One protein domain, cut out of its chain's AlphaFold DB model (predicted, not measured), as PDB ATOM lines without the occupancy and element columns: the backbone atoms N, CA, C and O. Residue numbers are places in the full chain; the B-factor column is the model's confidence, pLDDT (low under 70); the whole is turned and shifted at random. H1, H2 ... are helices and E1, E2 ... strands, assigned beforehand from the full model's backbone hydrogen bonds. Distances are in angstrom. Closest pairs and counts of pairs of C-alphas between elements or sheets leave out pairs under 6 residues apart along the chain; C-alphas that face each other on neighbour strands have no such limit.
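This is residues 44 to 121 of the 122 residues of an uncharacterized protein of Flavobacteriales bacterium (UniProt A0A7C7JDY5). A strongly twisted sheet of five strands has the long helix H3 along one face, packed on it with residues 103 to 110. The short helix H1 stands up from the opposite face at the E1 and E2 end, with H2 close to it. The printed part has 78 residues, with three named helices and five named strands in the order E1, H1, H2, E2, E3, E4, E5, H3. The antiparallel sheet runs E1, E2, E3, E4, E5; the class is mixed, and the whole is compact, with a radius of gyration of the C-alphas of 12.1 A and spans of 35 by 26 by 21 A.

Edge strand E1, residues 44 to 47, is antiparallel to E2, residues 66 to 71, with N 46 and O 69 2.8 A apart. H1, residues 48 to 54, is on the sheet at a height of 7.9 A; its closest C-alphas to E2 are Leu 48 and Asp 68, 5.0 A. H2, residues 56 to 61, is close but not clearly touching H1, the closest C-alphas being Arg 52 and Ile 59, 6.4 A. E2, E3 (residues 77 to 81), E4 (residues 87 to 90) and E5 (residues 97 to 100) form a meander, each strand the antiparallel neighbour of the one before; N 78 and O 70 are 2.9 A apart, N 79 and O 88 2.8 A, N 98 and O 89 2.9 A. H3, residues 103 to 120, lies over E4, along it at 3 degrees on the local plane, with C-alphas Trp 87 and Ile 103 closest, 5.7 A. Every O i to N i+4 pair is within hydrogen-bond range in H1, 13 of 14 in H3 and 0 of 2 in H2, where 1 of 3 O i to N i+3 pairs is.

E1 begins at C-alpha 44 (-36.644, 32.100, 9.299). E2 is 13.0 A long, E3 12.9 A and H3 25.8 A, ending at C-alpha 120 (-60.600, 21.991, 16.967).

The C-alphas farthest apart, Glu 83 and Ser 121, are 36.4 A apart. The printed part has no cut and no long link. Residues 120 to 121 have pLDDT under 70.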
ATOM      1  N   GLN A  44     -37.524  31.032   9.738       93.44
ATOM      2  CA  GLN A  44     -36.644  32.100   9.299       93.44
ATOM      3  C   GLN A  44     -36.357  33.027  10.473       93.44
ATOM      4  O   GLN A  44     -37.266  33.662  11.006       93.44
ATOM      5  N   LEU A  45     -35.082  33.124  10.853       95.31
ATOM      6  CA  LEU A  45     -34.644  34.077  11.862       95.31
ATOM      7  C   LEU A  45     -34.568  35.477  11.245       95.31
ATOM      8  O   LEU A  45     -33.866  35.700  10.256       95.31
ATOM      9  N   LEU A  46     -35.294  36.412  11.840       95.06
ATOM     10  CA  LEU A  46     -35.389  37.799  11.418       95.06
ATOM     11  C   LEU A  46     -35.012  38.716  12.582       95.06
ATOM     12  O   LEU A  46     -35.619  38.615  13.649       95.06
ATOM     13  N   PRO A  47     -34.101  39.681  12.374       95.62
ATOM     14  CA  PRO A  47     -33.938  40.778  13.312       95.62
ATOM     15  C   PRO A  47     -35.245  41.542  13.485       95.62
ATOM     16  O   PRO A  47     -35.955  41.770  12.497       95.62
ATOM     17  N   LEU A  48     -35.526  42.031  14.697       94.12
ATOM     18  CA  LEU A  48     -36.746  42.799  14.985       94.12
ATOM     19  C   LEU A  48     -36.984  43.914  13.954       94.12
ATOM     20  O   LEU A  48     -38.099  44.109  13.483       94.12
ATOM     21  N   LYS A  49     -35.925  44.624  13.545       94.19
ATOM     22  CA  LYS A  49     -36.015  45.689  12.533       94.19
ATOM     23  C   LYS A  49     -36.530  45.187  11.177       94.19
ATOM     24  O   LYS A  49     -37.317  45.888  10.548       94.19
ATOM     25  N   ALA A  50     -36.079  44.016  10.724       94.06
ATOM     26  CA  ALA A  50     -36.516  43.431   9.457       94.06
ATOM     27  C   ALA A  50     -37.977  42.979   9.548       94.06
ATOM     28  O   ALA A  50     -38.775  43.316   8.679       94.06
ATOM     29  N   PHE A  51     -38.346  42.325  10.653       92.94
ATOM     30  CA  PHE A  51     -39.726  41.919  10.893       92.94
ATOM     31  C   PHE A  51     -40.684  43.116  10.898       92.94
ATOM     32  O   PHE A  51     -41.709  43.083  10.229       92.94
ATOM     33  N   ARG A  52     -40.328  44.213  11.580       91.25
ATOM     34  CA  ARG A  52     -41.146  45.439  11.615       91.25
ATOM     35  C   ARG A  52     -41.358  46.061  10.233       91.25
ATOM     36  O   ARG A  52     -42.424  46.599   9.973       91.25
ATOM     37  N   ALA A  53     -40.356  45.994   9.356       91.88
ATOM     38  CA  ALA A  53     -40.458  46.555   8.011       91.88
ATOM     39  C   ALA A  53     -41.429  45.770   7.110       91.88
ATOM     40  O   ALA A  53     -42.034  46.352   6.215       91.88
ATOM     41  N   GLU A  54     -41.565  44.463   7.339       89.38
ATOM     42  CA  GLU A  54     -42.375  43.565   6.508       89.38
ATOM     43  C   GLU A  54     -43.760  43.276   7.117       89.38
ATOM     44  O   GLU A  54     -44.734  43.077   6.391       89.38
ATOM     45  N   TYR A  55     -43.873  43.310   8.448       87.31
ATOM     46  CA  TYR A  55     -45.044  42.876   9.214       87.31
ATOM     47  C   TYR A  55     -45.516  43.943  10.215       87.31
ATOM     48  O   TYR A  55     -45.746  43.652  11.389       87.31
ATOM     49  N   ASP A  56     -45.688  45.181   9.750       79.88
ATOM     50  CA  ASP A  56     -45.988  46.358  10.586       79.88
ATOM     51  C   ASP A  56     -47.209  46.171  11.517       79.88
ATOM     52  O   ASP A  56     -47.200  46.540  12.690       79.88
ATOM     53  N   LEU A  57     -48.249  45.476  11.045       77.88
ATOM     54  CA  LEU A  57     -49.455  45.207  11.842       77.88
ATOM     55  C   LEU A  57     -49.252  44.170  12.959       77.88
ATOM     56  O   LEU A  57     -50.026  44.147  13.914       77.88
ATOM     57  N   ALA A  58     -48.229  43.317  12.860       78.56
ATOM     58  CA  ALA A  58     -47.925  42.278  13.848       78.56
ATOM     59  C   ALA A  58     -46.994  42.778  14.967       78.56
ATOM     60  O   ALA A  58     -46.583  42.008  15.826       78.56
ATOM     61  N   ILE A  59     -46.638  44.064  14.984       81.56
ATOM     62  CA  ILE A  59     -45.724  44.613  15.996       81.56
ATOM     63  C   ILE A  59     -46.396  44.700  17.369       81.56
ATOM     64  O   ILE A  59     -45.745  44.489  18.388       81.56
ATOM     65  N   TYR A  60     -47.704  44.970  17.409       84.12
ATOM     66  CA  TYR A  60     -48.464  45.120  18.658       84.12
ATOM     67  C   TYR A  60     -48.572  43.833  19.479       84.12
ATOM     68  O   TYR A  60     -48.989  43.866  20.634       84.12
ATOM     69  N   THR A  61     -48.229  42.699  18.878       85.56
ATOM     70  CA  THR A  61     -48.274  41.386  19.513       85.56
ATOM     71  C   THR A  61     -46.899  40.926  19.995       85.56
ATOM     72  O   THR A  61     -46.768  39.803  20.488       85.56
ATOM     73  N   LEU A  62     -45.878  41.777  19.844       91.06
ATOM     74  CA  LEU A  62     -44.524  41.501  20.291       91.06
ATOM     75  C   LEU A  62     -44.327  41.894  21.756       91.06
ATOM     76  O   LEU A  62     -44.852  42.905  22.222       91.06
ATOM     77  N   HIS A  63     -43.522  41.111  22.466       92.06
ATOM     78  CA  HIS A  63     -43.004  41.466  23.778       92.06
ATOM     79  C   HIS A  63     -42.057  42.668  23.644       92.06
ATOM     80  O   HIS A  63     -41.313  42.764  22.660       92.06
ATOM     81  N   GLU A  64     -42.056  43.568  24.628       90.81
ATOM     82  CA  GLU A  64     -41.275  44.814  24.580       90.81
ATOM     83  C   GLU A  64     -39.764  44.573  24.418       90.81
ATOM     84  O   GLU A  64     -39.104  45.276  23.653       90.81
ATOM     85  N   ASP A  65     -39.256  43.502  25.032       93.50
ATOM     86  CA  ASP A  65     -37.843  43.091  24.977       93.50
ATOM     87  C   ASP A  65     -37.450  42.221  23.777       93.50
ATOM     88  O   ASP A  65     -36.360  41.640  23.764       93.50
ATOM     89  N   THR A  66     -38.310  42.084  22.769       94.62
ATOM     90  CA  THR A  66     -38.001  41.256  21.593       94.62
ATOM     91  C   THR A  66     -36.815  41.824  20.817       94.62
ATOM     92  O   THR A  66     -36.823  42.995  20.439       94.62
ATOM     93  N   ILE A  67     -35.820  40.986  20.517       94.88
ATOM     94  CA  ILE A  67     -34.641  41.365  19.713       94.88
ATOM     95  C   ILE A  67     -34.615  40.691  18.344       94.88
ATOM     96  O   ILE A  67     -34.317  41.347  17.345       94.88
ATOM     97  N   ASP A  68     -35.009  39.423  18.290       95.38
ATOM     98  CA  ASP A  68     -35.080  38.618  17.077       95.38
ATOM     99  C   ASP A  68     -36.362  37.790  17.085       95.38
ATOM    100  O   ASP A  68     -36.959  37.530  18.133       95.38
ATOM    101  N   ILE A  69     -36.800  37.389  15.898       95.44
ATOM    102  CA  ILE A  69     -38.039  36.654  15.689       95.44
ATOM    103  C   ILE A  69     -37.742  35.465  14.785       95.44
ATOM    104  O   ILE A  69     -37.257  35.629  13.670       95.44
ATOM    105  N   MET A  70     -38.057  34.265  15.254       96.31
ATOM    106  CA  MET A  70     -38.114  33.071  14.422       96.31
ATOM    107  C   MET A  70     -39.518  32.960  13.830       96.31
ATOM    108  O   MET A  70     -40.467  32.636  14.542       96.31
ATOM    109  N   LEU A  71     -39.656  33.262  12.541       93.62
ATOM    110  CA  LEU A  71     -40.924  33.248  11.815       93.62
ATOM    111  C   LEU A  71     -41.122  31.917  11.083       93.62
ATOM    112  O   LEU A  71     -40.265  31.476  10.322       93.62
ATOM    113  N   TYR A  72     -42.291  31.318  11.257       93.25
ATOM    114  CA  TYR A  72     -42.741  30.104  10.586       93.25
ATOM    115  C   TYR A  72     -43.853  30.418   9.575       93.25
ATOM    116  O   TYR A  72     -44.482  31.483   9.623       93.25
ATOM    117  N   PRO A  73     -44.163  29.481   8.661       91.25
ATOM    118  CA  PRO A  73     -45.311  29.624   7.776       91.25
ATOM    119  C   PRO A  73     -46.621  29.907   8.532       91.25
ATOM    120  O   PRO A  73     -46.798  29.519   9.687       91.25
ATOM    121  N   GLN A  74     -47.566  30.562   7.850       87.44
ATOM    122  CA  GLN A  74     -48.853  31.005   8.422       87.44
ATOM    123  C   GLN A  74     -48.727  31.992   9.596       87.44
ATOM    124  O   GLN A  74     -49.636  32.061  10.413       87.44
ATOM    125  N   MET A  75     -47.648  32.782   9.658       87.31
ATOM    126  CA  MET A  75     -47.468  33.841  10.665       87.31
ATOM    127  C   MET A  75     -47.379  33.335  12.114       87.31
ATOM    128  O   MET A  75     -47.625  34.096  13.044       87.31
ATOM    129  N   TYR A  76     -47.002  32.073  12.323       90.88
ATOM    130  CA  TYR A  76     -46.560  31.623  13.643       90.88
ATOM    131  C   TYR A  76     -45.144  32.127  13.873       90.88
ATOM    132  O   TYR A  76     -44.321  32.037  12.969       90.88
ATOM    133  N   TYR A  77     -44.832  32.638  15.057       93.88
ATOM    134  CA  TYR A  77     -43.490  33.135  15.337       93.88
ATOM    135  C   TYR A  77     -43.114  32.973  16.807       93.88
ATOM    136  O   TYR A  77     -43.975  33.017  17.682       93.88
ATOM    137  N   ILE A  78     -41.819  32.802  17.067       95.69
ATOM    138  CA  ILE A  78     -41.218  32.782  18.404       95.69
ATOM    139  C   ILE A  78     -40.290  33.993  18.519       95.69
ATOM    140  O   ILE A  78     -39.624  34.367  17.559       95.69
ATOM    141  N   GLN A  79     -40.256  34.612  19.687       95.88
ATOM    142  CA  GLN A  79     -39.535  35.844  19.980       95.88
ATOM    143  C   GLN A  79     -38.334  35.522  20.866       95.88
ATOM    144  O   GLN A  79     -38.488  34.839  21.874       95.88
ATOM    145  N   LEU A  80     -37.149  36.008  20.514       96.19
ATOM    146  CA  LEU A  80     -35.997  35.999  21.410       96.19
ATOM    147  C   LEU A  80     -36.027  37.274  22.254       96.19
ATOM    148  O   LEU A  80     -36.080  38.374  21.696       96.19
ATOM    149  N   LEU A  81     -35.992  37.132  23.578       95.06
ATOM    150  CA  LEU A  81     -36.044  38.252  24.519       95.06
ATOM    151  C   LEU A  81     -34.646  38.664  24.992       95.06
ATOM    152  O   LEU A  81     -33.816  37.815  25.330       95.06
ATOM    153  N   LYS A  82     -34.406  39.978  25.069       88.50
ATOM    154  CA  LYS A  82     -33.116  40.570  25.449       88.50
ATOM    155  C   LYS A  82     -32.665  40.200  26.860       88.50
ATOM    156  O   LYS A  82     -31.517  39.802  27.039       88.50
ATOM    157  N   GLU A  83     -33.534  40.384  27.852       75.75
ATOM    158  CA  GLU A  83     -33.132  40.340  29.267       75.75
ATOM    159  C   GLU A  83     -33.131  38.933  29.871       75.75
ATOM    160  O   GLU A  83     -32.581  38.728  30.948       75.75
ATOM    161  N   GLU A  84     -33.638  37.929  29.153       71.19
ATOM    162  CA  GLU A  84     -33.708  36.563  29.681       71.19
ATOM    163  C   GLU A  84     -32.968  35.524  28.831       71.19
ATOM    164  O   GLU A  84     -32.818  34.383  29.270       71.19
ATOM    165  N   GLY A  85     -32.514  35.872  27.617       80.31
ATOM    166  CA  GLY A  85     -31.988  34.884  26.665       80.31
ATOM    167  C   GLY A  85     -32.987  33.753  26.386       80.31
ATOM    168  O   GLY A  85     -32.587  32.640  26.053       80.31
ATOM    169  N   ARG A  86     -34.284  34.023  26.593       93.06
ATOM    170  CA  ARG A  86     -35.379  33.067  26.453       93.06
ATOM    171  C   ARG A  86     -36.102  33.266  25.141       93.06
ATOM    172  O   ARG A  86     -36.270  34.385  24.657       93.06
ATOM    173  N   TRP A  87     -36.577  32.148  24.627       95.81
ATOM    174  CA  TRP A  87     -37.507  32.077  23.525       95.81
ATOM    175  C   TRP A  87     -38.922  32.133  24.081       95.81
ATOM    176  O   TRP A  87     -39.247  31.442  25.043       95.81
ATOM    177  N   TYR A  88     -39.750  32.981  23.489       95.12
ATOM    178  CA  TYR A  88     -41.091  33.301  23.944       95.12
ATOM    179  C   TYR A  88     -42.091  33.145  22.804       95.12
ATOM    180  O   TYR A  88     -41.910  33.681  21.710       95.12
ATOM    181  N   TYR A  89     -43.169  32.425  23.066       94.19
ATOM    182  CA  TYR A  89     -44.299  32.276  22.167       94.19
ATOM    183  C   TYR A  89     -45.557  32.849  22.813       94.19
ATOM    184  O   TYR A  89     -45.803  32.636  23.999       94.19
ATOM    185  N   LYS A  90     -46.371  33.529  22.001       90.56
ATOM    186  CA  LYS A  90     -47.706  34.002  22.365       90.56
ATOM    187  C   LYS A  90     -48.687  33.669  21.254       90.56
ATOM    188  O   LYS A  90     -48.536  34.137  20.124       90.56
ATOM    189  N   SER A  91     -49.707  32.889  21.580       83.44
ATOM    190  CA  SER A  91     -50.804  32.589  20.668       83.44
ATOM    191  C   SER A  91     -51.771  33.768  20.594       83.44
ATOM    192  O   SER A  91     -52.317  34.210  21.604       83.44
ATOM    193  N   LEU A  92     -52.034  34.262  19.383       76.75
ATOM    194  CA  LEU A  92     -53.015  35.333  19.172       76.75
ATOM    195  C   LEU A  92     -54.459  34.856  19.348       76.75
ATOM    196  O   LEU A  92     -55.336  35.659  19.647       76.75
ATOM    197  N   SER A  93     -54.717  33.563  19.130       76.44
ATOM    198  CA  SER A  93     -56.065  32.996  19.175       76.44
ATOM    199  C   SER A  93     -56.478  32.551  20.572       76.44
ATOM    200  O   SER A  93     -57.617  32.787  20.960       76.44
ATOM    201  N   SER A  94     -55.580  31.893  21.313       77.19
ATOM    202  CA  SER A  94     -55.875  31.369  22.656       77.19
ATOM    203  C   SER A  94     -55.410  32.300  23.774       77.19
ATOM    204  O   SER A  94     -55.883  32.172  24.899       77.19
ATOM    205  N   GLY A  95     -54.505  33.243  23.486       81.50
ATOM    206  CA  GLY A  95     -53.859  34.065  24.509       81.50
ATOM    207  C   GLY A  95     -52.846  33.295  25.360       81.50
ATOM    208  O   GLY A  95     -52.325  33.862  26.313       81.50
ATOM    209  N   GLU A  96     -52.570  32.027  25.034       86.06
ATOM    210  CA  GLU A  96     -51.559  31.232  25.726       86.06
ATOM    211  C   GLU A  96     -50.155  31.768  25.461       86.06
ATOM    212  O   GLU A  96     -49.817  32.178  24.345       86.06
ATOM    213  N   GLU A  97     -49.334  31.734  26.506       91.12
ATOM    214  CA  GLU A  97     -47.971  32.240  26.501       91.12
ATOM    215  C   GLU A  97     -47.027  31.180  27.067       91.12
ATOM    216  O   GLU A  97     -47.331  30.526  28.067       91.12
ATOM    217  N   PHE A  98     -45.872  31.008  26.431       93.62
ATOM    218  CA  PHE A  98     -44.858  30.053  26.863       93.62
ATOM    219  C   PHE A  98     -43.459  30.617  26.632       93.62
ATOM    220  O   PHE A  98     -43.152  31.091  25.539       93.62
ATOM    221  N   ALA A  99     -42.603  30.551  27.655       94.19
ATOM    222  CA  ALA A  99     -41.223  31.019  27.595       94.19
ATOM    223  C   ALA A  99     -40.255  29.937  28.081       94.19
ATOM    224  O   ALA A  99     -40.486  29.319  29.122       94.19
ATOM    225  N   HIS A 100     -39.147  29.734  27.369       96.12
ATOM    226  CA  HIS A 100     -38.111  28.781  27.763       96.12
ATOM    227  C   HIS A 100     -36.727  29.197  27.219       96.12
ATOM    228  O   HIS A 100     -36.652  29.743  26.120       96.12
ATOM    229  N   PRO A 101     -35.614  28.969  27.951       94.56
ATOM    230  CA  PRO A 101     -34.264  29.290  27.461       94.56
ATOM    231  C   PRO A 101     -33.840  28.464  26.240       94.56
ATOM    232  O   PRO A 101     -33.058  28.926  25.418       94.56
ATOM    233  N   ASP A 102     -34.365  27.249  26.113       93.81
ATOM    234  CA  ASP A 102     -34.108  26.370  24.972       93.81
ATOM    235  C   ASP A 102     -35.224  26.495  23.927       93.81
ATOM    236  O   ASP A 102     -36.397  26.268  24.245       93.81
ATOM    237  N   ILE A 103     -34.842  26.847  22.694       92.94
ATOM    238  CA  ILE A 103     -35.756  27.033  21.564       92.94
ATOM    239  C   ILE A 103     -36.487  25.742  21.201       92.94
ATOM    240  O   ILE A 103     -37.666  25.814  20.863       92.94
ATOM    241  N   GLU A 104     -35.853  24.572  21.335       93.81
ATOM    242  CA  GLU A 104     -36.451  23.300  20.906       93.81
ATOM    243  C   GLU A 104     -37.721  22.987  21.711       93.81
ATOM    244  O   GLU A 104     -38.707  22.473  21.176       93.81
ATOM    245  N   TYR A 105     -37.744  23.373  22.991       95.38
ATOM    246  CA  TYR A 105     -38.930  23.254  23.841       95.38
ATOM    247  C   TYR A 105     -40.059  24.180  23.384       95.38
ATOM    248  O   TYR A 105     -41.225  23.777  23.381       95.38
ATOM    249  N   VAL A 106     -39.731  25.411  22.986       95.94
ATOM    250  CA  VAL A 106     -40.728  26.379  22.510       95.94
ATOM    251  C   VAL A 106     -41.247  25.982  21.130       95.94
ATOM    252  O   VAL A 106     -42.449  26.027  20.894       95.94
ATOM    253  N   GLU A 107     -40.386  25.502  20.239       96.00
ATOM    254  CA  GLU A 107     -40.773  24.934  18.943       96.00
ATOM    255  C   GLU A 107     -41.694  23.725  19.107       96.00
ATOM    256  O   GLU A 107     -42.708  23.613  18.415       96.00
ATOM    257  N   GLN A 108     -41.391  22.842  20.062       96.56
ATOM    258  CA  GLN A 108     -42.243  21.699  20.370       96.56
ATOM    259  C   GLN A 108     -43.612  22.137  20.908       96.56
ATOM    260  O   GLN A 108     -44.623  21.520  20.556       96.56
ATOM    261  N   PHE A 109     -43.660  23.199  21.720       94.81
ATOM    262  CA  PHE A 109     -44.905  23.812  22.180       94.81
ATOM    263  C   PHE A 109     -45.720  24.368  21.002       94.81
ATOM    264  O   PHE A 109     -46.863  23.960  20.805       94.81
ATOM    265  N   VAL A 110     -45.109  25.198  20.148       94.69
ATOM    266  CA  VAL A 110     -45.756  25.768  18.950       94.69
ATOM    267  C   VAL A 110     -46.269  24.675  18.012       94.69
ATOM    268  O   VAL A 110     -47.384  24.761  17.501       94.69
ATOM    269  N   PHE A 111     -45.488  23.616  17.801       95.38
ATOM    270  CA  PHE A 111     -45.912  22.478  16.992       95.38
ATOM    271  C   PHE A 111     -47.178  21.811  17.549       95.38
ATOM    272  O   PHE A 111     -48.083  21.471  16.780       95.38
ATOM    273  N   ASN A 112     -47.260  21.631  18.870       93.62
ATOM    274  CA  ASN A 112     -48.439  21.057  19.516       93.62
ATOM    275  C   ASN A 112     -49.652  21.990  19.398       93.62
ATOM    276  O   ASN A 112     -50.717  21.519  19.003       93.62
ATOM    277  N   GLU A 113     -49.469  23.297  19.586       92.06
ATOM    278  CA  GLU A 113     -50.522  24.305  19.397       92.06
ATOM    279  C   GLU A 113     -51.091  24.299  17.968       92.06
ATOM    280  O   GLU A 113     -52.309  24.253  17.747       92.06
ATOM    281  N   ILE A 114     -50.226  24.260  16.948       92.19
ATOM    282  CA  ILE A 114     -50.665  24.134  15.549       92.19
ATOM    283  C   ILE A 114     -51.414  22.812  15.350       92.19
ATOM    284  O   ILE A 114     -52.440  22.752  14.668       92.19
ATOM    285  N   LYS A 115     -50.920  21.717  15.929       91.19
ATOM    286  CA  LYS A 115     -51.551  20.403  15.795       91.19
ATOM    287  C   LYS A 115     -52.936  20.355  16.445       91.19
ATOM    288  O   LYS A 115     -53.823  19.725  15.866       91.19
ATOM    289  N   ASP A 116     -53.119  20.992  17.594       89.00
ATOM    290  CA  ASP A 116     -54.370  20.970  18.350       89.00
ATOM    291  C   ASP A 116     -55.402  21.960  17.801       89.00
ATOM    292  O   ASP A 116     -56.567  21.589  17.630       89.00
ATOM    293  N   SER A 117     -54.980  23.152  17.369       85.12
ATOM    294  CA  SER A 117     -55.857  24.098  16.654       85.12
ATOM    295  C   SER A 117     -56.484  23.487  15.392       85.12
ATOM    296  O   SER A 117     -57.644  23.751  15.064       85.12
ATOM    297  N   GLU A 118     -55.764  22.592  14.713       81.94
ATOM    298  CA  GLU A 118     -56.260  21.875  13.536       81.94
ATOM    299  C   GLU A 118     -57.296  20.793  13.866       81.94
ATOM    300  O   GLU A 118     -58.121  20.488  13.008       81.94
ATOM    301  N   LYS A 119     -57.273  20.214  15.074       76.69
ATOM    302  CA  LYS A 119     -58.319  19.276  15.521       76.69
ATOM    303  C   LYS A 119     -59.608  20.020  15.858       76.69
ATOM    304  O   LYS A 119     -60.688  19.551  15.518       76.69
ATOM    305  N   ASN A 120     -59.475  21.187  16.486       64.69
ATOM    306  CA  ASN A 120     -60.600  21.991  16.967       64.69
ATOM    307  C   ASN A 120     -61.278  22.823  15.862       64.69
ATOM    308  O   ASN A 120     -62.318  23.424  16.101       64.69
ATOM    309  N   SER A 121     -60.702  22.863  14.657       57.84
ATOM    310  CA  SER A 121     -61.264  23.550  13.482       57.84
ATOM    311  C   SER A 121     -62.186  22.655  12.628       57.84
ATOM    312  O   SER A 121     -62.414  22.969  11.456       57.84
TER     313      SER A 121